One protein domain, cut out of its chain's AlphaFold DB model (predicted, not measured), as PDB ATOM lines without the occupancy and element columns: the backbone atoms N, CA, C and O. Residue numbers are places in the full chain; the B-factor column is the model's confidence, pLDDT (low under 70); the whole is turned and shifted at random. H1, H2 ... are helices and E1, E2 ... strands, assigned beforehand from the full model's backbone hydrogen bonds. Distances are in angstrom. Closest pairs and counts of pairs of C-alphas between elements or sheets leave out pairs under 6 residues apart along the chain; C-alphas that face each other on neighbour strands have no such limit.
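Overview. This is residues 48 to 218 of the 475 residues of an uncharacterized protein of Xylaria flabelliformis (UniProt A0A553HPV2). Two strongly twisted antiparallel sheets of five strands make a sandwich, only partly face to face and with their strands crossed; the long helix H2 packs on both sheets with residues 193 to 208, and its far end runs out past them. The first part, with E1 and H1, lies far from the centre. The 171 printed residues hold two named helices and eleven named strands, in the order E1 H1 E2 E3 E4 E5 E6 E7 E8 E9 E10 E11 H2; the class is mixed. The sheets run E5 E4 E3 E2 E6 and E10 E9 E8 E7 E11. The whole is compact, with a radius of gyration of the C-alphas of 16.5 A, and only just elongated, spanning 54 by 35 by 34 A.

Arrangement. One sheet holds E10, residues 170 to 180, E9, 159 to 167, E8, 143 to 146, E7, 136 to 138, and E11, 186 to 188. E7 to E10 form a meander, each strand the antiparallel neighbour of the one before, in three hairpins. Within hydrogen-bond range are N 163 and O 177 of E9 and E10, 2.9 A, N 144 and O 136 of E8 and E7, 2.8 A, and N 187 and O 137 of E11 and E7, 2.8 A. The other sheet, curled by 106 degrees, holds E5, residues 122 to 126, E4, 111 to 116, E3, 95 to 99, E2, 83 to 85, and E6, 130 to 132. E2 to E5 are a second meander of three hairpins; N 123 and O 114 of E5 and E4 are 2.8 A apart, and N 131 and O 84 of E6 and E2 2.9 A. In the sandwich the strands of the two sheets stand at 81 degrees; the closest C-alphas of E6 and E10 are those of Cys 131 and Pro 171, 6.1 A apart. H2, residues 191 to 218, is on both sheets, two layers with each; over the first its height is 10.5 A, and it runs along the strands, at 12 degrees to E10 on the local plane. The closest C-alphas of H2 and E6 are those of Tyr 202 and Cys 131, 6.3 A. H1, residues 65 to 68, only just touches H2, through residues 191 to 192 alone, with 3 pairs of C-alphas within 8 A, the closest Ala 65 and Pro 191, 5.7 A. E1, residues 59 to 61, pairs with no named strand. Every O i to N i+4 pair of H2 is within hydrogen-bond range; H1 is too short for one.

Along the chain. E1 begins at C-alpha 59, (298.333, 283.968, 273.467). E9 is 24.5 A long; E10, 23.8 A, bends by 78 degrees at residue 173. H2 is 40.7 A long and ends at C-alpha 218, (306.339, 264.344, 311.337).

Size, cuts and confidence. The C-alphas farthest apart, of Lys 157 and Arg 218, are 56.0 A apart. The printed part has no cut; the links H1 to E2, E3 to E4 and E8 to E9 are long. Its mean pLDDT is 73.8, with residues 48 to 81, 88 to 93, 101 to 106, 151 and 153 under 70.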
ATOM      1  N   VAL A  48     299.435 287.543 279.026       52.06
ATOM      2  CA  VAL A  48     298.256 288.286 278.562       52.06
ATOM      3  C   VAL A  48     297.745 287.694 277.249       52.06
ATOM      4  O   VAL A  48     298.513 287.429 276.327       52.06
ATOM      5  N   ARG A  49     296.429 287.482 277.152       46.28
ATOM      6  CA  ARG A  49     295.765 287.006 275.932       46.28
ATOM      7  C   ARG A  49     294.718 288.025 275.488       46.28
ATOM      8  O   ARG A  49     293.948 288.532 276.301       46.28
ATOM      9  N   ALA A  50     294.686 288.310 274.191       45.47
ATOM     10  CA  ALA A  50     293.631 289.098 273.566       45.47
ATOM     11  C   ALA A  50     292.377 288.219 273.398       45.47
ATOM     12  O   ALA A  50     292.459 287.162 272.768       45.47
ATOM     13  N   ILE A  51     291.239 288.611 273.989       46.06
ATOM     14  CA  ILE A  51     289.962 287.898 273.768       46.06
ATOM     15  C   ILE A  51     289.249 288.426 272.537       46.06
ATOM     16  O   ILE A  51     288.867 287.612 271.707       46.06
ATOM     17  N   ASP A  52     289.094 289.742 272.408       39.78
ATOM     18  CA  ASP A  52     288.218 290.309 271.386       39.78
ATOM     19  C   ASP A  52     289.011 291.171 270.419       39.78
ATOM     20  O   ASP A  52     289.574 292.172 270.840       39.78
ATOM     21  N   GLY A  53     289.045 290.781 269.138       38.16
ATOM     22  CA  GLY A  53     289.819 291.464 268.115       38.16
ATOM     23  C   GLY A  53     290.120 290.752 266.809       38.16
ATOM     24  O   GLY A  53     289.797 289.584 266.663       38.16
ATOM     25  N   ASP A  54     290.838 291.411 265.891       37.25
ATOM     26  CA  ASP A  54     291.260 290.815 264.604       37.25
ATOM     27  C   ASP A  54     292.137 289.558 264.791       37.25
ATOM     28  O   ASP A  54     292.211 288.703 263.911       37.25
ATOM     29  N   TYR A  55     292.750 289.416 265.973       40.75
ATOM     30  CA  TYR A  55     293.573 288.278 266.391       40.75
ATOM     31  C   TYR A  55     292.930 287.527 267.567       40.75
ATOM     32  O   TYR A  55     293.550 287.336 268.618       40.75
ATOM     33  N   MET A  56     291.657 287.144 267.406       45.88
ATOM     34  CA  MET A  56     290.892 286.364 268.385       45.88
ATOM     35  C   MET A  56     291.716 285.189 268.929       45.88
ATOM     36  O   MET A  56     292.017 284.230 268.219       45.88
ATOM     37  N   GLY A  57     292.016 285.216 270.226       44.84
ATOM     38  CA  GLY A  57     292.488 284.039 270.932       44.84
ATOM     39  C   GLY A  57     293.966 283.684 270.766       44.84
ATOM     40  O   GLY A  57     294.332 282.600 271.231       44.84
ATOM     41  N   GLU A  58     294.817 284.553 270.222       43.06
ATOM     42  CA  GLU A  58     296.268 284.322 270.210       43.06
ATOM     43  C   GLU A  58     296.911 284.664 271.574       43.06
ATOM     44  O   GLU A  58     296.801 285.799 272.052       43.06
ATOM     45  N   PRO A  59     297.562 283.700 272.256       46.34
ATOM     46  CA  PRO A  59     298.333 283.968 273.467       46.34
ATOM     47  C   PRO A  59     299.631 284.715 273.130       46.34
ATOM     48  O   PRO A  59     300.322 284.362 272.175       46.34
ATOM     49  N   ARG A  60     299.993 285.723 273.934       48.00
ATOM     50  CA  ARG A  60     301.288 286.410 273.840       48.00
ATOM     51  C   ARG A  60     302.021 286.305 275.173       48.00
ATOM     52  O   ARG A  60     301.463 286.660 276.210       48.00
ATOM     53  N   THR A  61     303.268 285.844 275.156       45.41
ATOM     54  CA  THR A  61     304.150 286.006 276.317       45.41
ATOM     55  C   THR A  61     304.659 287.436 276.314       45.41
ATOM     56  O   THR A  61     305.107 287.939 275.284       45.41
ATOM     57  N   LEU A  62     304.543 288.106 277.455       46.62
ATOM     58  CA  LEU A  62     305.090 289.438 277.643       46.62
ATOM     59  C   LEU A  62     306.203 289.333 278.673       46.62
ATOM     60  O   LEU A  62     305.946 288.972 279.816       46.62
ATOM     61  N   ASP A  63     307.418 289.684 278.262       42.44
ATOM     62  CA  ASP A  63     308.575 289.729 279.161       42.44
ATOM     63  C   ASP A  63     308.445 290.880 280.176       42.44
ATOM     64  O   ASP A  63     309.102 290.902 281.213       42.44
ATOM     65  N   THR A  64     307.600 291.874 279.879       44.03
ATOM     66  CA  THR A  64     307.255 292.970 280.789       44.03
ATOM     67  C   THR A  64     305.886 293.529 280.413       44.03
ATOM     68  O   THR A  64     305.609 293.806 279.244       44.03
ATOM     69  N   ALA A  65     305.013 293.751 281.394       43.69
ATOM     70  CA  ALA A  65     303.667 294.274 281.152       43.69
ATOM     71  C   ALA A  65     303.643 295.748 280.680       43.69
ATOM     72  O   ALA A  65     302.616 296.242 280.223       43.69
ATOM     73  N   THR A  66     304.783 296.441 280.696       42.78
ATOM     74  CA  THR A  66     304.977 297.753 280.055       42.78
ATOM     75  C   THR A  66     304.942 297.697 278.523       42.78
ATOM     76  O   THR A  66     304.709 298.726 277.890       42.78
ATOM     77  N   LEU A  67     305.102 296.514 277.914       41.78
ATOM     78  CA  LEU A  67     304.958 296.291 276.467       41.78
ATOM     79  C   LEU A  67     303.491 296.322 275.992       41.78
ATOM     80  O   LEU A  67     303.232 296.247 274.796       41.78
ATOM     81  N   LEU A  68     302.527 296.498 276.904       45.41
ATOM     82  CA  LEU A  68     301.102 296.698 276.598       45.41
ATOM     83  C   LEU A  68     300.762 298.121 276.111       45.41
ATOM     84  O   LEU A  68     299.595 298.499 276.112       45.41
ATOM     85  N   ARG A  69     301.745 298.945 275.735       37.78
ATOM     86  CA  ARG A  69     301.553 300.399 275.574       37.78
ATOM     87  C   ARG A  69     300.645 300.846 274.420       37.78
ATOM     88  O   ARG A  69     300.135 301.955 274.516       37.78
ATOM     89  N   ASP A  70     300.355 300.003 273.430       35.94
ATOM     90  CA  ASP A  70     299.566 300.421 272.255       35.94
ATOM     91  C   ASP A  70     298.085 299.988 272.280       35.94
ATOM     92  O   ASP A  70     297.260 300.571 271.579       35.94
ATOM     93  N   ASP A  71     297.715 299.029 273.134       35.78
ATOM     94  CA  ASP A  71     296.364 298.435 273.145       35.78
ATOM     95  C   ASP A  71     295.550 298.765 274.403       35.78
ATOM     96  O   ASP A  71     294.397 298.352 274.546       35.78
ATOM     97  N   ILE A  72     296.123 299.543 275.327       38.03
ATOM     98  CA  ILE A  72     295.430 299.979 276.538       38.03
ATOM     99  C   ILE A  72     294.218 300.840 276.138       38.03
ATOM    100  O   ILE A  72     293.117 300.559 276.592       38.03
ATOM    101  N   ASP A  73     294.311 301.787 275.211       38.53
ATOM    102  CA  ASP A  73     293.209 302.740 274.983       38.53
ATOM    103  C   ASP A  73     292.056 302.235 274.092       38.53
ATOM    104  O   ASP A  73     291.086 302.961 273.862       38.53
ATOM    105  N   ARG A  74     292.095 300.978 273.622       36.16
ATOM    106  CA  ARG A  74     290.994 300.377 272.849       36.16
ATOM    107  C   ARG A  74     290.059 299.582 273.761       36.16
ATOM    108  O   ARG A  74     290.466 298.683 274.491       36.16
ATOM    109  N   THR A  75     288.772 299.896 273.672       39.69
ATOM    110  CA  THR A  75     287.650 299.435 274.513       39.69
ATOM    111  C   THR A  75     287.370 297.924 274.517       39.69
ATOM    112  O   THR A  75     286.369 297.508 275.093       39.69
ATOM    113  N   VAL A  76     288.212 297.096 273.892       39.53
ATOM    114  CA  VAL A  76     287.839 295.728 273.497       39.53
ATOM    115  C   VAL A  76     288.837 294.648 273.966       39.53
ATOM    116  O   VAL A  76     288.469 293.491 274.066       39.53
ATOM    117  N   TYR A  77     290.063 294.970 274.390       41.62
ATOM    118  CA  TYR A  77     291.106 293.939 274.557       41.62
ATOM    119  C   TYR A  77     291.749 293.899 275.938       41.62
ATOM    120  O   TYR A  77     292.879 294.355 276.084       41.62
ATOM    121  N   ARG A  78     291.116 293.347 276.980       44.34
ATOM    122  CA  ARG A  78     291.834 293.237 278.266       44.34
ATOM    123  C   ARG A  78     291.360 292.110 279.153       44.34
ATOM    124  O   ARG A  78     290.517 292.332 280.010       44.34
ATOM    125  N   HIS A  79     292.007 290.956 279.069       46.66
ATOM    126  CA  HIS A  79     291.941 290.000 280.167       46.66
ATOM    127  C   HIS A  79     293.285 289.263 280.273       46.66
ATOM    128  O   HIS A  79     293.599 288.374 279.486       46.66
ATOM    129  N   ALA A  80     294.108 289.675 281.241       52.72
ATOM    130  CA  ALA A  80     295.289 288.916 281.645       52.72
ATOM    131  C   ALA A  80     294.874 287.531 282.176       52.72
ATOM    132  O   ALA A  80     293.708 287.310 282.530       52.72
ATOM    133  N   ALA A  81     295.829 286.600 282.275       53.81
ATOM    134  CA  ALA A  81     295.629 285.443 283.140       53.81
ATOM    135  C   ALA A  81     295.202 285.948 284.528       53.81
ATOM    136  O   ALA A  81     295.834 286.835 285.101       53.81
ATOM    137  N   HIS A  82     294.092 285.424 285.046       73.56
ATOM    138  CA  HIS A  82     293.513 285.954 286.281       73.56
ATOM    139  C   HIS A  82     294.210 285.385 287.519       73.56
ATOM    140  O   HIS A  82     294.112 285.952 288.604       73.56
ATOM    141  N   GLY A  83     294.922 284.270 287.366       83.62
ATOM    142  CA  GLY A  83     295.652 283.642 288.449       83.62
ATOM    143  C   GLY A  83     296.328 282.342 288.042       83.62
ATOM    144  O   GLY A  83     296.291 281.917 286.884       83.62
ATOM    145  N   VAL A  84     296.922 281.700 289.039       84.25
ATOM    146  CA  VAL A  84     297.496 280.357 288.951       84.25
ATOM    147  C   VAL A  84     296.743 279.454 289.916       84.25
ATOM    148  O   VAL A  84     296.595 279.790 291.093       84.25
ATOM    149  N   TYR A  85     296.264 278.311 289.427       86.94
ATOM    150  CA  TYR A  85     295.690 277.282 290.285       86.94
ATOM    151  C   TYR A  85     296.774 276.707 291.196       86.94
ATOM    152  O   TYR A  85     297.862 276.363 290.736       86.94
ATOM    153  N   ILE A  86     296.478 276.588 292.487       84.12
ATOM    154  CA  ILE A  86     297.379 276.019 293.483       84.12
ATOM    155  C   ILE A  86     296.679 274.845 294.160       84.12
ATOM    156  O   ILE A  86     295.890 275.004 295.097       84.12
ATOM    157  N   SER A  87     296.993 273.644 293.672       75.81
ATOM    158  CA  SER A  87     296.557 272.397 294.292       75.81
ATOM    159  C   SER A  87     297.277 272.169 295.622       75.81
ATOM    160  O   SER A  87     298.473 272.425 295.755       75.81
ATOM    161  N   SER A  88     296.545 271.658 296.613       63.59
ATOM    162  CA  SER A  88     297.133 271.137 297.855       63.59
ATOM    163  C   SER A  88     297.706 269.734 297.701       63.59
ATOM    164  O   SER A  88     298.489 269.299 298.546       63.59
ATOM    165  N   ASP A  89     297.288 269.027 296.656       60.97
ATOM    166  CA  ASP A  89     297.549 267.608 296.503       60.97
ATOM    167  C   ASP A  89     298.808 267.454 295.647       60.97
ATOM    168  O   ASP A  89     298.924 268.059 294.586       60.97
ATOM    169  N   LEU A  90     299.770 266.686 296.169       46.69
ATOM    170  CA  LEU A  90     301.180 266.544 295.760       46.69
ATOM    171  C   LEU A  90     301.443 266.077 294.312       46.69
ATOM    172  O   LEU A  90     302.588 265.774 293.977       46.69
ATOM    173  N   HIS A  91     300.428 266.016 293.456       42.94
ATOM    174  CA  HIS A  91     300.589 265.688 292.048       42.94
ATOM    175  C   HIS A  91     300.501 266.961 291.202       42.94
ATOM    176  O   HIS A  91     299.534 267.711 291.292       42.94
ATOM    177  N   GLU A  92     301.579 267.191 290.448       53.16
ATOM    178  CA  GLU A  92     301.728 268.070 289.284       53.16
ATOM    179  C   GLU A  92     300.452 268.808 288.864       53.16
ATOM    180  O   GLU A  92     299.507 268.204 288.361       53.16
ATOM    181  N   GLY A  93     300.421 270.130 289.018       61.47
ATOM    182  CA  GLY A  93     299.319 270.886 288.434       61.47
ATOM    183  C   GLY A  93     299.127 272.275 288.993       61.47
ATOM    184  O   GLY A  93     297.988 272.703 289.157       61.47
ATOM    185  N   HIS A  94     300.205 273.004 289.296       76.81
ATOM    186  CA  HIS A  94     300.057 274.445 289.151       76.81
ATOM    187  C   HIS A  94     299.806 274.695 287.667       76.81
ATOM    188  O   HIS A  94     300.513 274.143 286.828       76.81
ATOM    189  N   PHE A  95     298.780 275.465 287.338       79.31
ATOM    190  CA  PHE A  95     298.543 275.862 285.960       79.31
ATOM    191  C   PHE A  95     297.960 277.271 285.925       79.31
ATOM    192  O   PHE A  95     297.168 277.639 286.803       79.31
ATOM    193  N   PRO A  96     298.360 278.084 284.941       80.50
ATOM    194  CA  PRO A  96     297.725 279.365 284.709       80.50
ATOM    195  C   PRO A  96     296.272 279.168 284.288       80.50
ATOM    196  O   PRO A  96     295.939 278.249 283.536       80.50
ATOM    197  N   LEU A  97     295.398 280.039 284.785       82.06
ATOM    198  CA  LEU A  97     293.972 279.962 284.511       82.06
ATOM    199  C   LEU A  97     293.385 281.292 284.056       82.06
ATOM    200  O   LEU A  97     293.887 282.382 284.345       82.06
ATOM    201  N   TRP A  98     292.262 281.174 283.361       81.06
ATOM    202  CA  TRP A  98     291.448 282.294 282.920       81.06
ATOM    203  C   TRP A  98     290.016 282.125 283.395       81.06
ATOM    204  O   TRP A  98     289.415 281.098 283.123       81.06
ATOM    205  N   VAL A  99     289.443 283.127 284.053       79.81
ATOM    206  CA  VAL A  99     288.007 283.175 284.351       79.81
ATOM    207  C   VAL A  99     287.153 283.280 283.083       79.81
ATOM    208  O   VAL A  99     287.355 284.163 282.254       79.81
ATOM    209  N   CYS A 100     286.144 282.418 282.973       73.88
ATOM    210  CA  CYS A 100     285.169 282.427 281.884       73.88
ATOM    211  C   CYS A 100     283.899 283.194 282.295       73.88
ATOM    212  O   CYS A 100     283.122 282.705 283.113       73.88
ATOM    213  N   LEU A 101     283.651 284.363 281.692       61.25
ATOM    214  CA  LEU A 101     282.551 285.271 282.068       61.25
ATOM    215  C   LEU A 101     281.149 284.708 281.818       61.25
ATOM    216  O   LEU A 101     280.264 284.824 282.659       61.25
ATOM    217  N   GLN A 102     280.940 284.081 280.661       56.72
ATOM    218  CA  GLN A 102     279.602 283.731 280.171       56.72
ATOM    219  C   GLN A 102     279.016 282.441 280.770       56.72
ATOM    220  O   GLN A 102     277.994 281.961 280.296       56.72
ATOM    221  N   ARG A 103     279.676 281.801 281.745       51.34
ATOM    222  CA  ARG A 103     279.380 280.396 282.082       51.34
ATOM    223  C   ARG A 103     279.420 280.041 283.572       51.34
ATOM    224  O   ARG A 103     279.589 278.864 283.897       51.34
ATOM    225  N   ASN A 104     279.270 281.019 284.465       56.00
ATOM    226  CA  ASN A 104     279.186 280.746 285.908       56.00
ATOM    227  C   ASN A 104     277.776 280.342 286.380       56.00
ATOM    228  O   ASN A 104     277.598 280.042 287.558       56.00
ATOM    229  N   GLU A 105     276.789 280.270 285.483       59.16
ATOM    230  CA  GLU A 105     275.495 279.650 285.784       59.16
ATOM    231  C   GLU A 105     275.707 278.197 286.246       59.16
ATOM    232  O   GLU A 105     276.355 277.397 285.569       59.16
ATOM    233  N   GLY A 106     275.227 277.873 287.450       65.25
ATOM    234  CA  GLY A 106     275.396 276.553 288.069       65.25
ATOM    235  C   GLY A 106     276.720 276.330 288.815       65.25
ATOM    236  O   GLY A 106     276.926 275.246 289.364       65.25
ATOM    237  N   CYS A 107     277.618 277.321 288.889       75.44
ATOM    238  CA  CYS A 107     278.767 277.246 289.796       75.44
ATOM    239  C   CYS A 107     278.329 277.466 291.250       75.44
ATOM    240  O   CYS A 107     277.469 278.294 291.542       75.44
ATOM    241  N   ARG A 108     278.943 276.729 292.184       84.44
ATOM    242  CA  ARG A 108     278.773 276.974 293.627       84.44
ATOM    243  C   ARG A 108     279.286 278.375 293.976       84.44
ATOM    244  O   ARG A 108     280.250 278.822 293.367       84.44
ATOM    245  N   GLU A 109     278.733 279.001 295.016       82.38
ATOM    246  CA  GLU A 109     279.081 280.374 295.443       82.38
ATOM    247  C   GLU A 109     280.583 280.617 295.678       82.38
ATOM    248  O   GLU A 109     281.052 281.740 295.565       82.38
ATOM    249  N   SER A 110     281.363 279.577 295.985       89.25
ATOM    250  CA  SER A 110     282.814 279.655 296.224       89.25
ATOM    251  C   SER A 110     283.675 279.145 295.066       89.25
ATOM    252  O   SER A 110     284.886 278.964 295.221       89.25
ATOM    253  N   HIS A 111     283.060 278.835 293.926       91.50
ATOM    254  CA  HIS A 111     283.718 278.244 292.770       91.50
ATOM    255  C   HIS A 111     283.610 279.152 291.553       91.50
ATOM    256  O   HIS A 111     282.684 279.945 291.413       91.50
ATOM    257  N   ILE A 112     284.572 279.001 290.655       88.81
ATOM    258  CA  ILE A 112     284.673 279.780 289.436       88.81
ATOM    259  C   ILE A 112     284.966 278.862 288.263       88.81
ATOM    260  O   ILE A 112     285.808 277.962 288.357       88.81
ATOM    261  N   ARG A 113     284.264 279.085 287.152       87.00
ATOM    262  CA  ARG A 113     284.580 278.408 285.906       87.00
ATOM    263  C   ARG A 113     285.771 279.085 285.251       87.00
ATOM    264  O   ARG A 113     285.779 280.298 285.029       87.00
ATOM    265  N   VAL A 114     286.764 278.279 284.920       85.44
ATOM    266  CA  VAL A 114     288.022 278.723 284.344       85.44
ATOM    267  C   VAL A 114     288.382 277.913 283.107       85.44
ATOM    268  O   VAL A 114     287.910 276.794 282.921       85.44
ATOM    269  N   LEU A 115     289.223 278.481 282.257       79.88
ATOM    270  CA  LEU A 115     289.968 277.780 281.224       79.88
ATOM    271  C   LEU A 115     291.372 277.517 281.771       79.88
ATOM    272  O   LEU A 115     292.082 278.464 282.120       79.88
ATOM    273  N   ASN A 116     291.762 276.250 281.862       80.31
ATOM    274  CA  ASN A 116     293.141 275.864 282.130       80.31
ATOM    275  C   ASN A 116     293.978 276.210 280.897       80.31
ATOM    276  O   ASN A 116     293.753 275.673 279.817       80.31
ATOM    277  N   LEU A 117     294.930 277.126 281.042       71.31
ATOM    278  CA  LEU A 117     295.719 277.609 279.913       71.31
ATOM    279  C   LEU A 117     296.814 276.618 279.490       71.31
ATOM    280  O   LEU A 117     297.293 276.702 278.363       71.31
ATOM    281  N   SER A 118     297.166 275.639 280.328       70.94
ATOM    282  CA  SER A 118     298.149 274.606 279.976       70.94
ATOM    283  C   SER A 118     297.602 273.566 278.996       70.94
ATOM    284  O   SER A 118     298.347 273.076 278.150       70.94
ATOM    285  N   ASN A 119     296.317 273.215 279.098       70.88
ATOM    286  CA  ASN A 119     295.698 272.164 278.277       70.88
ATOM    287  C   ASN A 119     294.412 272.600 277.551       70.88
ATOM    288  O   ASN A 119     293.829 271.804 276.820       70.88
ATOM    289  N   PHE A 120     293.987 273.854 277.721       74.00
ATOM    290  CA  PHE A 120     292.773 274.438 277.144       74.00
ATOM    291  C   PHE A 120     291.461 273.750 277.557       74.00
ATOM    292  O   PHE A 120     290.442 273.887 276.876       74.00
ATOM    293  N   GLU A 121     291.446 273.055 278.694       77.94
ATOM    294  CA  GLU A 121     290.230 272.454 279.242       77.94
ATOM    295  C   GLU A 121     289.465 273.432 280.139       77.94
ATOM    296  O   GLU A 121     290.041 274.210 280.903       77.94
ATOM    297  N   TYR A 122     288.134 273.376 280.070       82.19
ATOM    298  CA  TYR A 122     287.276 274.123 280.986       82.19
ATOM    299  C   TYR A 122     287.134 273.365 282.302       82.19
ATOM    300  O   TYR A 122     286.682 272.223 282.313       82.19
ATOM    301  N   LEU A 123     287.439 274.034 283.407       87.31
ATOM    302  CA  LEU A 123     287.371 273.481 284.754       87.31
ATOM    303  C   LEU A 123     286.519 274.377 285.652       87.31
ATOM    304  O   LEU A 123     286.372 275.571 285.398       87.31
ATOM    305  N   THR A 124     285.994 273.812 286.735       90.69
ATOM    306  CA  THR A 124     285.382 274.579 287.824       90.69
ATOM    307  C   THR A 124     286.252 274.403 289.055       90.69
ATOM    308  O   THR A 124     286.403 273.286 289.548       90.69
ATOM    309  N   VAL A 125     286.843 275.494 289.541       90.00
ATOM    310  CA  VAL A 125     287.819 275.463 290.638       90.00
ATOM    311  C   VAL A 125     287.349 276.309 291.820       90.00
ATOM    312  O   VAL A 125     286.644 277.299 291.615       90.00
ATOM    313  N   PRO A 126     287.724 275.967 293.065       91.81
ATOM    314  CA  PRO A 126     287.471 276.837 294.208       91.81
ATOM    315  C   PRO A 126     288.280 278.133 294.087       91.81
ATOM    316  O   PRO A 126     289.484 278.083 293.834       91.81
ATOM    317  N   VAL A 127     287.658 279.284 294.349       92.00
ATOM    318  CA  VAL A 127     288.338 280.598 294.351       92.00
ATOM    319  C   VAL A 127     289.504 280.624 295.341       92.00
ATOM    320  O   VAL A 127     290.550 281.210 295.069       92.00
ATOM    321  N   SER A 128     289.348 279.906 296.453       91.25
ATOM    322  CA  SER A 128     290.337 279.763 297.522       91.25
ATOM    323  C   SER A 128     291.567 278.920 297.157       91.25
ATOM    324  O   SER A 128     292.519 278.822 297.933       91.25
ATOM    325  N   LYS A 129     291.551 278.277 295.985       90.69
ATOM    326  CA  LYS A 129     292.644 277.456 295.443       90.69
ATOM    327  C   LYS A 129     293.373 278.153 294.299       90.69
ATOM    328  O   LYS A 129     294.078 277.504 293.536       90.69
ATOM    329  N   VAL A 130     293.215 279.463 294.169       89.56
ATOM    330  CA  VAL A 130     293.840 280.254 293.110       89.56
ATOM    331  C   VAL A 130     294.682 281.353 293.747       89.56
ATOM    332  O   VAL A 130     294.240 282.043 294.662       89.56
ATOM    333  N   CYS A 131     295.915 281.512 293.273       89.62
ATOM    334  CA  CYS A 131     296.699 282.716 293.518       89.62
ATOM    335  C   CYS A 131     296.342 283.723 292.435       89.62
ATOM    336  O   CYS A 131     296.761 283.567 291.288       89.62
ATOM    337  N   TRP A 132     295.533 284.710 292.800       89.88
ATOM    338  CA  TRP A 132     295.014 285.700 291.869       89.88
ATOM    339  C   TRP A 132     296.067 286.758 291.531       89.88
ATOM    340  O   TRP A 132     296.884 287.119 292.382       89.88
ATOM    341  N   VAL A 133     296.055 287.244 290.288       88.50
ATOM    342  CA  VAL A 133     296.872 288.383 289.848       88.50
ATOM    343  C   VAL A 133     296.130 289.662 290.241       88.50
ATOM    344  O   VAL A 133     295.050 289.924 289.700       88.50
ATOM    345  N   PRO A 134     296.634 290.445 291.206       89.56
ATOM    346  CA  PRO A 134     295.906 291.596 291.719       89.56
ATOM    347  C   PRO A 134     295.921 292.737 290.701       89.56
ATOM    348  O   PRO A 134     296.950 293.020 290.096       89.56
ATOM    349  N   THR A 135     294.790 293.416 290.522       86.44
ATOM    350  CA  THR A 135     294.688 294.601 289.652       86.44
ATOM    351  C   THR A 135     294.558 295.899 290.442       86.44
ATOM    352  O   THR A 135     294.961 296.956 289.953       86.44
ATOM    353  N   HIS A 136     294.022 295.829 291.661       91.19
ATOM    354  CA  HIS A 136     293.836 296.968 292.553       91.19
ATOM    355  C   HIS A 136     294.239 296.608 293.988       91.19
ATOM    356  O   HIS A 136     294.155 295.450 294.394       91.19
ATOM    357  N   GLU A 137     294.647 297.615 294.749       94.31
ATOM    358  CA  GLU A 137     294.949 297.542 296.181       94.31
ATOM    359  C   GLU A 137     294.050 298.550 296.908       94.31
ATOM    360  O   GLU A 137     293.956 299.716 296.510       94.31
ATOM    361  N   ALA A 138     293.328 298.089 297.925       94.19
ATOM    362  CA  ALA A 138     292.505 298.945 298.772       94.19
ATOM    363  C   ALA A 138     293.350 299.600 299.881       94.19
ATOM    364  O   ALA A 138     294.493 299.218 300.128       94.19
ATOM    365  N   ALA A 139     292.794 300.607 300.561       92.31
ATOM    366  CA  ALA A 139     293.498 301.348 301.616       92.31
ATOM    367  C   ALA A 139     293.872 300.492 302.845       92.31
ATOM    368  O   ALA A 139     294.785 300.847 303.588       92.31
ATOM    369  N   ASP A 140     293.176 299.377 303.058       90.38
ATOM    370  CA  ASP A 140     293.463 298.376 304.092       90.38
ATOM    371  C   ASP A 140     294.567 297.379 303.683       90.38
ATOM    372  O   ASP A 140     295.007 296.576 304.507       90.38
ATOM    373  N   GLY A 141     295.047 297.448 302.436       90.81
ATOM    374  CA  GLY A 141     296.029 296.527 301.868       90.81
ATOM    375  C   GLY A 141     295.428 295.241 301.293       90.81
ATOM    376  O   GLY A 141     296.187 294.369 300.860       90.81
ATOM    377  N   ASP A 142     294.095 295.101 301.261       93.00
ATOM    378  CA  ASP A 142     293.442 293.996 300.560       93.00
ATOM    379  C   ASP A 142     293.688 294.125 299.050       93.00
ATOM    380  O   ASP A 142     293.608 295.209 298.457       93.00
ATOM    381  N   LEU A 143     293.967 292.991 298.406       93.50
ATOM    382  CA  LEU A 143     294.200 292.926 296.973       93.50
ATOM    383  C   LEU A 143     292.934 292.500 296.245       93.50
ATOM    384  O   LEU A 143     292.231 291.583 296.662       93.50
ATOM    385  N   TYR A 144     292.666 293.148 295.121       92.81
ATOM    386  CA  TYR A 144     291.470 292.917 294.329       92.81
ATOM    387  C   TYR A 144     291.839 292.568 292.897       92.81
ATOM    388  O   TYR A 144     292.569 293.302 292.231       92.81
ATOM    389  N   THR A 145     291.285 291.466 292.406       90.31
ATOM    390  CA  THR A 145     291.377 291.048 291.009       90.31
ATOM    391  C   THR A 145     290.031 291.253 290.347       90.31
ATOM    392  O   THR A 145     289.035 290.627 290.705       90.31
ATOM    393  N   VAL A 146     289.999 292.143 289.361       85.81
ATOM    394  CA  VAL A 146     288.834 292.324 288.493       85.81
ATOM    395  C   VAL A 146     288.720 291.110 287.583       85.81
ATOM    396  O   VAL A 146     289.637 290.835 286.813       85.81
ATOM    397  N   ILE A 147     287.603 290.392 287.683       81.00
ATOM    398  CA  ILE A 147     287.390 289.149 286.934       81.00
ATOM    399  C   ILE A 147     286.368 289.285 285.813       81.00
ATOM    400  O   ILE A 147     286.212 288.333 285.064       81.00
ATOM    401  N   SER A 148     285.656 290.414 285.713       75.19
ATOM    402  CA  SER A 148     284.617 290.664 284.707       75.19
ATOM    403  C   SER A 148     284.398 292.152 284.463       75.19
ATOM    404  O   SER A 148     284.723 292.991 285.305       75.19
ATOM    405  N   SER A 149     283.778 292.460 283.324       71.25
ATOM    406  CA  SER A 149     283.246 293.783 283.014       71.25
ATOM    407  C   SER A 149     282.165 294.211 284.017       71.25
ATOM    408  O   SER A 149     281.452 293.350 284.549       71.25
ATOM    409  N   PRO A 150     282.011 295.529 284.258       74.12
ATOM    410  CA  PRO A 150     280.941 296.056 285.092       74.12
ATOM    411  C   PRO A 150     279.566 295.687 284.527       74.12
ATOM    412  O   PRO A 150     279.340 295.773 283.321       74.12
ATOM    413  N   GLY A 151     278.629 295.338 285.403       69.25
ATOM    414  CA  GLY A 151     277.260 294.987 285.037       69.25
ATOM    415  C   GLY A 151     276.248 295.494 286.058       69.25
ATOM    416  O   GLY A 151     276.581 295.778 287.211       69.25
ATOM    417  N   LYS A 152     274.986 295.623 285.638       71.62
ATOM    418  CA  LYS A 152     273.877 295.821 286.579       71.62
ATOM    419  C   LYS A 152     273.563 294.478 287.225       71.62
ATOM    420  O   LYS A 152     273.290 293.508 286.524       71.62
ATOM    421  N   HIS A 153     273.599 294.423 288.550       65.00
ATOM    422  CA  HIS A 153     273.200 293.234 289.297       65.00
ATOM    423  C   HIS A 153     271.755 293.398 289.785       65.00
ATOM    424  O   HIS A 153     271.459 294.266 290.608       65.00
ATOM    425  N   GLY A 154     270.845 292.572 289.257       73.00
ATOM    426  CA  GLY A 154     269.415 292.623 289.580       73.00
ATOM    427  C   GLY A 154     268.761 293.952 289.181       73.00
ATOM    428  O   GLY A 154     268.997 294.471 288.094       73.00
ATOM    429  N   TYR A 155     267.950 294.515 290.080       72.62
ATOM    430  CA  TYR A 155     267.264 295.803 289.888       72.62
ATOM    431  C   TYR A 155     268.091 297.018 290.338       72.62
ATOM    432  O   TYR A 155     267.557 298.123 290.465       72.62
ATOM    433  N   ALA A 156     269.383 296.834 290.626       71.88
ATOM    434  CA  ALA A 156     270.225 297.930 291.074       71.88
ATOM    435  C   ALA A 156     270.371 298.998 289.979       71.88
ATOM    436  O   ALA A 156     270.601 298.703 288.804       71.88
ATOM    437  N   LYS A 157     270.254 300.270 290.383       79.19
ATOM    438  CA  LYS A 157     270.547 301.414 289.504       79.19
ATOM    439  C   LYS A 157     272.049 301.550 289.244       79.19
ATOM    440  O   LYS A 157     272.438 302.057 288.195       79.19
ATOM    441  N   GLU A 158     272.860 301.092 290.190       80.38
ATOM    442  CA  GLU A 158     274.316 301.160 290.148       80.38
ATOM    443  C   GLU A 158     274.916 299.955 289.415       80.38
ATOM    444  O   GLU A 158     274.390 298.840 289.455       80.38
ATOM    445  N   THR A 159     276.025 300.199 288.719       78.88
ATOM    446  CA  THR A 159     276.826 299.155 288.083       78.88
ATOM    447  C   THR A 159     277.885 298.667 289.060       78.88
ATOM    448  O   THR A 159     278.635 299.464 289.630       78.88
ATOM    449  N   TYR A 160     277.963 297.351 289.227       81.56
ATOM    450  CA  TYR A 160     278.978 296.719 290.056       81.56
ATOM    451  C   TYR A 160     279.984 295.973 289.194       81.56
ATOM    452  O   TYR A 160     279.694 295.533 288.082       81.56
ATOM    453  N   LEU A 161     281.182 295.854 289.737       81.94
ATOM    454  CA  LEU A 161     282.335 295.219 289.144       81.94
ATOM    455  C   LEU A 161     282.568 293.894 289.880       81.94
ATOM    456  O   LEU A 161     282.839 293.910 291.086       81.94
ATOM    457  N   PRO A 162     282.433 292.742 289.199       84.56
ATOM    458  CA  PRO A 162     282.744 291.457 289.799       84.56
ATOM    459  C   PRO A 162     284.245 291.341 290.045       84.56
ATOM    460  O   PRO A 162     285.061 291.433 289.121       84.56
ATOM    461  N   THR A 163     284.607 291.136 291.307       89.19
ATOM    462  CA  THR A 163     285.999 291.037 291.743       89.19
ATOM    463  C   THR A 163     286.213 289.840 292.653       89.19
ATOM    464  O   THR A 163     285.280 289.333 293.280       89.19
ATOM    465  N   VAL A 164     287.462 289.400 292.740       92.38
ATOM    466  CA  VAL A 164     287.939 288.525 293.806       92.38
ATOM    467  C   VAL A 164     288.798 289.363 294.736       92.38
ATOM    468  O   VAL A 164     289.755 289.987 294.291       92.38
ATOM    469  N   ALA A 165     288.444 289.379 296.015       93.94
ATOM    470  CA  ALA A 165     289.270 289.964 297.056       93.94
ATOM    471  C   ALA A 165     290.166 288.883 297.650       93.94
ATOM    472  O   ALA A 165     289.694 287.778 297.924       93.94
ATOM    473  N   GLN A 166     291.434 289.204 297.864       92.56
ATOM    474  CA  GLN A 166     292.423 288.310 298.433       92.56
ATOM    475  C   GLN A 166     293.384 289.083 299.343       92.56
ATOM    476  O   GLN A 166     293.950 290.103 298.962       92.56
ATOM    477  N   GLN A 167     293.630 288.543 300.535       92.75
ATOM    478  CA  GLN A 167     294.689 289.039 301.408       92.75
ATOM    479  C   GLN A 167     296.049 288.476 301.002       92.75
ATOM    480  O   GLN A 167     296.172 287.311 300.599       92.75
ATOM    481  N   ILE A 168     297.098 289.287 301.171       88.56
ATOM    482  CA  ILE A 168     298.466 288.902 300.816       88.56
ATOM    483  C   ILE A 168     298.846 287.589 301.509       88.56
ATOM    484  O   ILE A 168     298.847 287.453 302.732       88.56
ATOM    485  N   GLY A 169     299.187 286.608 300.679       82.94
ATOM    486  CA  GLY A 169     299.612 285.279 301.095       82.94
ATOM    487  C   GLY A 169     298.490 284.348 301.553       82.94
ATOM    488  O   GLY A 169     298.771 283.163 301.658       82.94
ATOM    489  N   LEU A 170     297.256 284.813 301.798       87.25
ATOM    490  CA  LEU A 170     296.124 284.036 302.342       87.25
ATOM    491  C   LEU A 170     295.082 283.699 301.246       87.25
ATOM    492  O   LEU A 170     293.967 284.223 301.283       87.25
ATOM    493  N   PRO A 171     295.390 282.831 300.259       81.81
ATOM    494  CA  PRO A 171     294.457 282.479 299.186       81.81
ATOM    495  C   PRO A 171     293.208 281.789 299.722       81.81
ATOM    496  O   PRO A 171     292.145 281.926 299.138       81.81
ATOM    497  N   GLU A 172     293.291 281.090 300.857       85.12
ATOM    498  CA  GLU A 172     292.137 280.428 301.460       85.12
ATOM    499  C   GLU A 172     291.025 281.392 301.892       85.12
ATOM    500  O   GLU A 172     289.882 280.966 302.045       85.12
ATOM    501  N   GLN A 173     291.358 282.673 302.070       90.56
ATOM    502  CA  GLN A 173     290.412 283.740 302.394       90.56
ATOM    503  C   GLN A 173     289.904 284.467 301.144       90.56
ATOM    504  O   GLN A 173     289.113 285.401 301.265       90.56
ATOM    505  N   ALA A 174     290.356 284.060 299.953       92.44
ATOM    506  CA  ALA A 174     289.912 284.671 298.716       92.44
ATOM    507  C   ALA A 174     288.418 284.415 298.499       92.44
ATOM    508  O   ALA A 174     287.931 283.289 298.640       92.44
ATOM    509  N   GLY A 175     287.696 285.466 298.126       92.81
ATOM    510  CA  GLY A 175     286.252 285.415 297.959       92.81
ATOM    511  C   GLY A 175     285.753 286.438 296.956       92.81
ATOM    512  O   GLY A 175     286.411 287.444 296.682       92.81
ATOM    513  N   PHE A 176     284.574 286.177 296.398       91.62
ATOM    514  CA  PHE A 176     283.926 287.125 295.505       91.62
ATOM    515  C   PHE A 176     283.476 288.368 296.265       91.62
ATOM    516  O   PHE A 176     282.872 288.277 297.333       91.62
ATOM    517  N   LYS A 177     283.728 289.533 295.675       91.06
ATOM    518  CA  LYS A 177     283.164 290.807 296.112       91.06
ATOM    519  C   LYS A 177     282.619 291.554 294.895       91.06
ATOM    520  O   LYS A 177     283.240 291.581 293.831       91.06
ATOM    521  N   LEU A 178     281.453 292.167 295.060       88.69
ATOM    522  CA  LEU A 178     280.917 293.132 294.104       88.69
ATOM    523  C   LEU A 178     281.354 294.520 294.556       88.69
ATOM    524  O   LEU A 178     280.985 294.955 295.646       88.69
ATOM    525  N   LEU A 179     282.161 295.192 293.740       86.50
ATOM    526  CA  LEU A 179     282.614 296.551 294.027       86.50
ATOM    527  C   LEU A 179     281.833 297.578 293.207       86.50
ATOM    528  O   LEU A 179     281.413 297.262 292.095       86.50
ATOM    529  N   PRO A 180     281.660 298.816 293.698       85.81
ATOM    530  CA  PRO A 180     281.173 299.909 292.867       85.81
ATOM    531  C   PRO A 180     282.082 300.105 291.650       85.81
ATOM    532  O   PRO A 180     283.306 300.068 291.772       85.81
ATOM    533  N   SER A 181     281.498 300.363 290.481       80.00
ATOM    534  CA  SER A 181     282.266 300.538 289.242       80.00
ATOM    535  C   SER A 181     283.222 301.735 289.245       80.00
ATOM    536  O   SER A 181     284.192 301.736 288.492       80.00
ATOM    537  N   SER A 182     282.983 302.728 290.108       81.56
ATOM    538  CA  SER A 182     283.862 303.889 290.277       81.56
ATOM    539  C   SER A 182     285.207 303.547 290.920       81.56
ATOM    540  O   SER A 182     286.141 304.330 290.773       81.56
ATOM    541  N   LEU A 183     285.296 302.419 291.644       83.88
ATOM    542  CA  LEU A 183     286.480 301.985 292.397       83.88
ATOM    543  C   LEU A 183     287.127 303.120 293.220       83.88
ATOM    544  O   LEU A 183     288.343 303.167 293.407       83.88
ATOM    545  N   ALA A 184     286.314 304.043 293.740       87.31
ATOM    546  CA  ALA A 184     286.796 305.119 294.596       87.31
ATOM    547  C   ALA A 184     287.405 304.535 295.883       87.31
ATOM    548  O   ALA A 184     286.784 303.708 296.546       87.31
ATOM    549  N   GLY A 185     288.623 304.963 296.226       88.62
ATOM    550  CA  GLY A 185     289.378 304.426 297.367       88.62
ATOM    551  C   GLY A 185     290.249 303.206 297.048       88.62
ATOM    552  O   GLY A 185     290.926 302.702 297.942       88.62
ATOM    553  N   PHE A 186     290.274 302.757 295.790       92.44
ATOM    554  CA  PHE A 186     291.166 301.702 295.320       92.44
ATOM    555  C   PHE A 186     292.300 302.306 294.493       92.44
ATOM    556  O   PHE A 186     292.078 303.118 293.595       92.44
ATOM    557  N   THR A 187     293.525 301.874 294.770       94.50
ATOM    558  CA  THR A 187     294.698 302.229 293.974       94.50
ATOM    559  C   THR A 187     294.864 301.189 292.877       94.50
ATOM    560  O   THR A 187     295.030 300.000 293.157       94.50
ATOM    561  N   ARG A 188     294.812 301.618 291.613       89.50
ATOM    562  CA  ARG A 188     295.147 300.742 290.488       89.50
ATOM    563  C   ARG A 188     296.632 300.398 290.560       89.50
ATOM    564  O   ARG A 188     297.468 301.286 290.688       89.50
ATOM    565  N   LEU A 189     296.944 299.112 290.487       84.00
ATOM    566  CA  LEU A 189     298.316 298.642 290.584       84.00
ATOM    567  C   LEU A 189     299.032 298.792 289.243       84.00
ATOM    568  O   LEU A 189     298.547 298.291 288.225       84.00
ATOM    569  N   GLU A 190     300.204 299.424 289.268       82.88
ATOM    570  CA  GLU A 190     301.142 299.417 288.145       82.88
ATOM    571  C   GLU A 190     301.700 298.008 287.912       82.88
ATOM    572  O   GLU A 190     301.803 297.232 288.869       82.88
ATOM    573  N   PRO A 191     302.091 297.646 286.681       75.88
ATOM    574  CA  PRO A 191     302.413 296.259 286.373       75.88
ATOM    575  C   PRO A 191     303.560 295.663 287.202       75.88
ATOM    576  O   PRO A 191     303.418 294.554 287.714       75.88
ATOM    577  N   ASP A 192     304.628 296.422 287.448       78.44
ATOM    578  CA  ASP A 192     305.752 295.978 288.291       78.44
ATOM    579  C   ASP A 192     305.293 295.680 289.728       78.44
ATOM    580  O   ASP A 192     305.741 294.737 290.385       78.44
ATOM    581  N   ARG A 193     304.337 296.474 290.229       85.38
ATOM    582  CA  ARG A 193     303.737 296.272 291.549       85.38
ATOM    583  C   ARG A 193     302.815 295.053 291.559       85.38
ATOM    584  O   ARG A 193     302.818 294.329 292.554       85.38
ATOM    585  N   GLN A 194     302.064 294.803 290.482       82.50
ATOM    586  CA  GLN A 194     301.253 293.587 290.334       82.50
ATOM    587  C   GLN A 194     302.132 292.338 290.378       82.50
ATOM    588  O   GLN A 194     301.839 291.422 291.142       82.50
ATOM    589  N   GLU A 195     303.233 292.325 289.623       77.88
ATOM    590  CA  GLU A 195     304.188 291.216 289.595       77.88
ATOM    591  C   GLU A 195     304.836 290.988 290.965       77.88
ATOM    592  O   GLU A 195     304.867 289.856 291.457       77.88
ATOM    593  N   ALA A 196     305.293 292.057 291.625       81.94
ATOM    594  CA  ALA A 196     305.892 291.967 292.953       81.94
ATOM    595  C   ALA A 196     304.907 291.403 293.993       81.94
ATOM    596  O   ALA A 196     305.269 290.538 294.797       81.94
ATOM    597  N   LEU A 197     303.652 291.863 293.976       86.56
ATOM    598  CA  LEU A 197     302.608 291.385 294.886       86.56
ATOM    599  C   LEU A 197     302.191 289.948 294.576       86.56
ATOM    600  O   LEU A 197     302.096 289.138 295.499       86.56
ATOM    601  N   PHE A 198     302.000 289.613 293.301       84.50
ATOM    602  CA  PHE A 198     301.694 288.257 292.857       84.50
ATOM    603  C   PHE A 198     302.801 287.282 293.264       84.50
ATOM    604  O   PHE A 198     302.522 286.256 293.880       84.50
ATOM    605  N   THR A 199     304.061 287.637 293.016       82.12
ATOM    606  CA  THR A 199     305.229 286.845 293.413       82.12
ATOM    607  C   THR A 199     305.270 286.646 294.923       82.12
ATOM    608  O   THR A 199     305.386 285.517 295.400       82.12
ATOM    609  N   LYS A 200     305.124 287.726 295.701       87.19
ATOM    610  CA  LYS A 200     305.096 287.661 297.169       87.19
ATOM    611  C   LYS A 200     303.986 286.736 297.667       87.19
ATOM    612  O   LYS A 200     304.209 285.913 298.557       87.19
ATOM    613  N   GLN A 201     302.797 286.858 297.088       85.19
ATOM    614  CA  GLN A 201     301.645 286.033 297.416       85.19
ATOM    615  C   GLN A 201     301.900 284.565 297.074       85.19
ATOM    616  O   GLN A 201     301.741 283.704 297.936       85.19
ATOM    617  N   TYR A 202     302.357 284.283 295.859       83.81
ATOM    618  CA  TYR A 202     302.671 282.944 295.383       83.81
ATOM    619  C   TYR A 202     303.713 282.250 296.269       83.81
ATOM    620  O   TYR A 202     303.498 281.122 296.717       83.81
ATOM    621  N   MET A 203     304.800 282.949 296.607       83.31
ATOM    622  CA  MET A 203     305.849 282.427 297.487       83.31
ATOM    623  C   MET A 203     305.327 282.136 298.893       83.31
ATOM    624  O   MET A 203     305.567 281.049 299.418       83.31
ATOM    625  N   SER A 204     304.537 283.044 299.480       86.50
ATOM    626  CA  SER A 204     303.929 282.818 300.800       86.50
ATOM    627  C   SER A 204     303.037 281.573 300.810       86.50
ATOM    628  O   SER A 204     303.062 280.779 301.754       86.50
ATOM    629  N   ILE A 205     302.286 281.355 299.730       82.88
ATOM    630  CA  ILE A 205     301.443 280.174 299.571       82.88
ATOM    631  C   ILE A 205     302.303 278.908 299.509       82.88
ATOM    632  O   ILE A 205     302.053 277.954 300.254       82.88
ATOM    633  N   GLN A 206     303.350 278.906 298.679       81.75
ATOM    634  CA  GLN A 206     304.276 277.778 298.573       81.75
ATOM    635  C   GLN A 206     304.952 277.444 299.911       81.75
ATOM    636  O   GLN A 206     305.039 276.272 300.286       81.75
ATOM    637  N   GLU A 207     305.418 278.448 300.653       85.00
ATOM    638  CA  GLU A 207     306.073 278.262 301.951       85.00
ATOM    639  C   GLU A 207     305.161 277.565 302.959       85.00
ATOM    640  O   GLU A 207     305.582 276.622 303.636       85.00
ATOM    641  N   ARG A 208     303.884 277.954 303.018       83.62
ATOM    642  CA  ARG A 208     302.903 277.298 303.891       83.62
ATOM    643  C   ARG A 208     302.620 275.870 303.477       83.62
ATOM    644  O   ARG A 208     302.510 275.005 304.345       83.62
ATOM    645  N   TYR A 209     302.504 275.607 302.178       79.94
ATOM    646  CA  TYR A 209     302.336 274.242 301.687       79.94
ATOM    647  C   TYR A 209     303.525 273.367 302.090       79.94
ATOM    648  O   TYR A 209     303.330 272.288 302.655       79.94
ATOM    649  N   ARG A 210     304.756 273.869 301.926       82.44
ATOM    650  CA  ARG A 210     305.974 273.190 302.396       82.44
ATOM    651  C   ARG A 210     305.960 272.977 303.913       82.44
ATOM    652  O   ARG A 210     306.327 271.898 304.377       82.44
ATOM    653  N   ALA A 211     305.518 273.964 304.695       84.75
ATOM    654  CA  ALA A 211     305.415 273.849 306.149       84.75
ATOM    655  C   ALA A 211     304.386 272.786 306.583       84.75
ATOM    656  O   ALA A 211     304.695 271.945 307.428       84.75
ATOM    657  N   ARG A 212     303.198 272.764 305.963       82.75
ATOM    658  CA  ARG A 212     302.147 271.763 306.220       82.75
ATOM    659  C   ARG A 212     302.597 270.354 305.843       82.75
ATOM    660  O   ARG A 212     302.402 269.430 306.628       82.75
ATOM    661  N   SER A 213     303.255 270.200 304.695       78.38
ATOM    662  CA  SER A 213     303.817 268.918 304.254       78.38
ATOM    663  C   SER A 213     304.827 268.372 305.274       78.38
ATOM    664  O   SER A 213     304.694 267.236 305.727       78.38
ATOM    665  N   LYS A 214     305.755 269.214 305.758       82.06
ATOM    666  CA  LYS A 214     306.719 268.834 306.809       82.06
ATOM    667  C   LYS A 214     306.043 268.396 308.113       82.06
ATOM    668  O   LYS A 214     306.539 267.484 308.776       82.06
ATOM    669  N   MET A 215     304.935 269.031 308.500       75.88
ATOM    670  CA  MET A 215     304.172 268.637 309.690       75.88
ATOM    671  C   MET A 215     303.460 267.294 309.500       75.88
ATOM    672  O   MET A 215     303.529 266.451 310.393       75.88
ATOM    673  N   ALA A 216     302.853 267.058 308.332       75.19
ATOM    674  CA  ALA A 216     302.201 265.790 308.011       75.19
ATOM    675  C   ALA A 216     303.192 264.612 308.046       75.19
ATOM    676  O   ALA A 216     302.893 263.564 308.614       75.19
ATOM    677  N   THR A 217     304.414 264.805 307.537       72.31
ATOM    678  CA  THR A 217     305.476 263.786 307.603       72.31
ATOM    679  C   THR A 217     305.939 263.505 309.036       72.31
ATOM    680  O   THR A 217     306.296 262.373 309.349       72.31
ATOM    681  N   ARG A 218     305.927 264.507 309.929       70.12
ATOM    682  CA  ARG A 218     306.339 264.344 311.337       70.12
ATOM    683  C   ARG A 218     305.275 263.701 312.226       70.12
ATOM    684  O   ARG A 218     305.632 263.129 313.250       70.12
TER     685      ARG A 218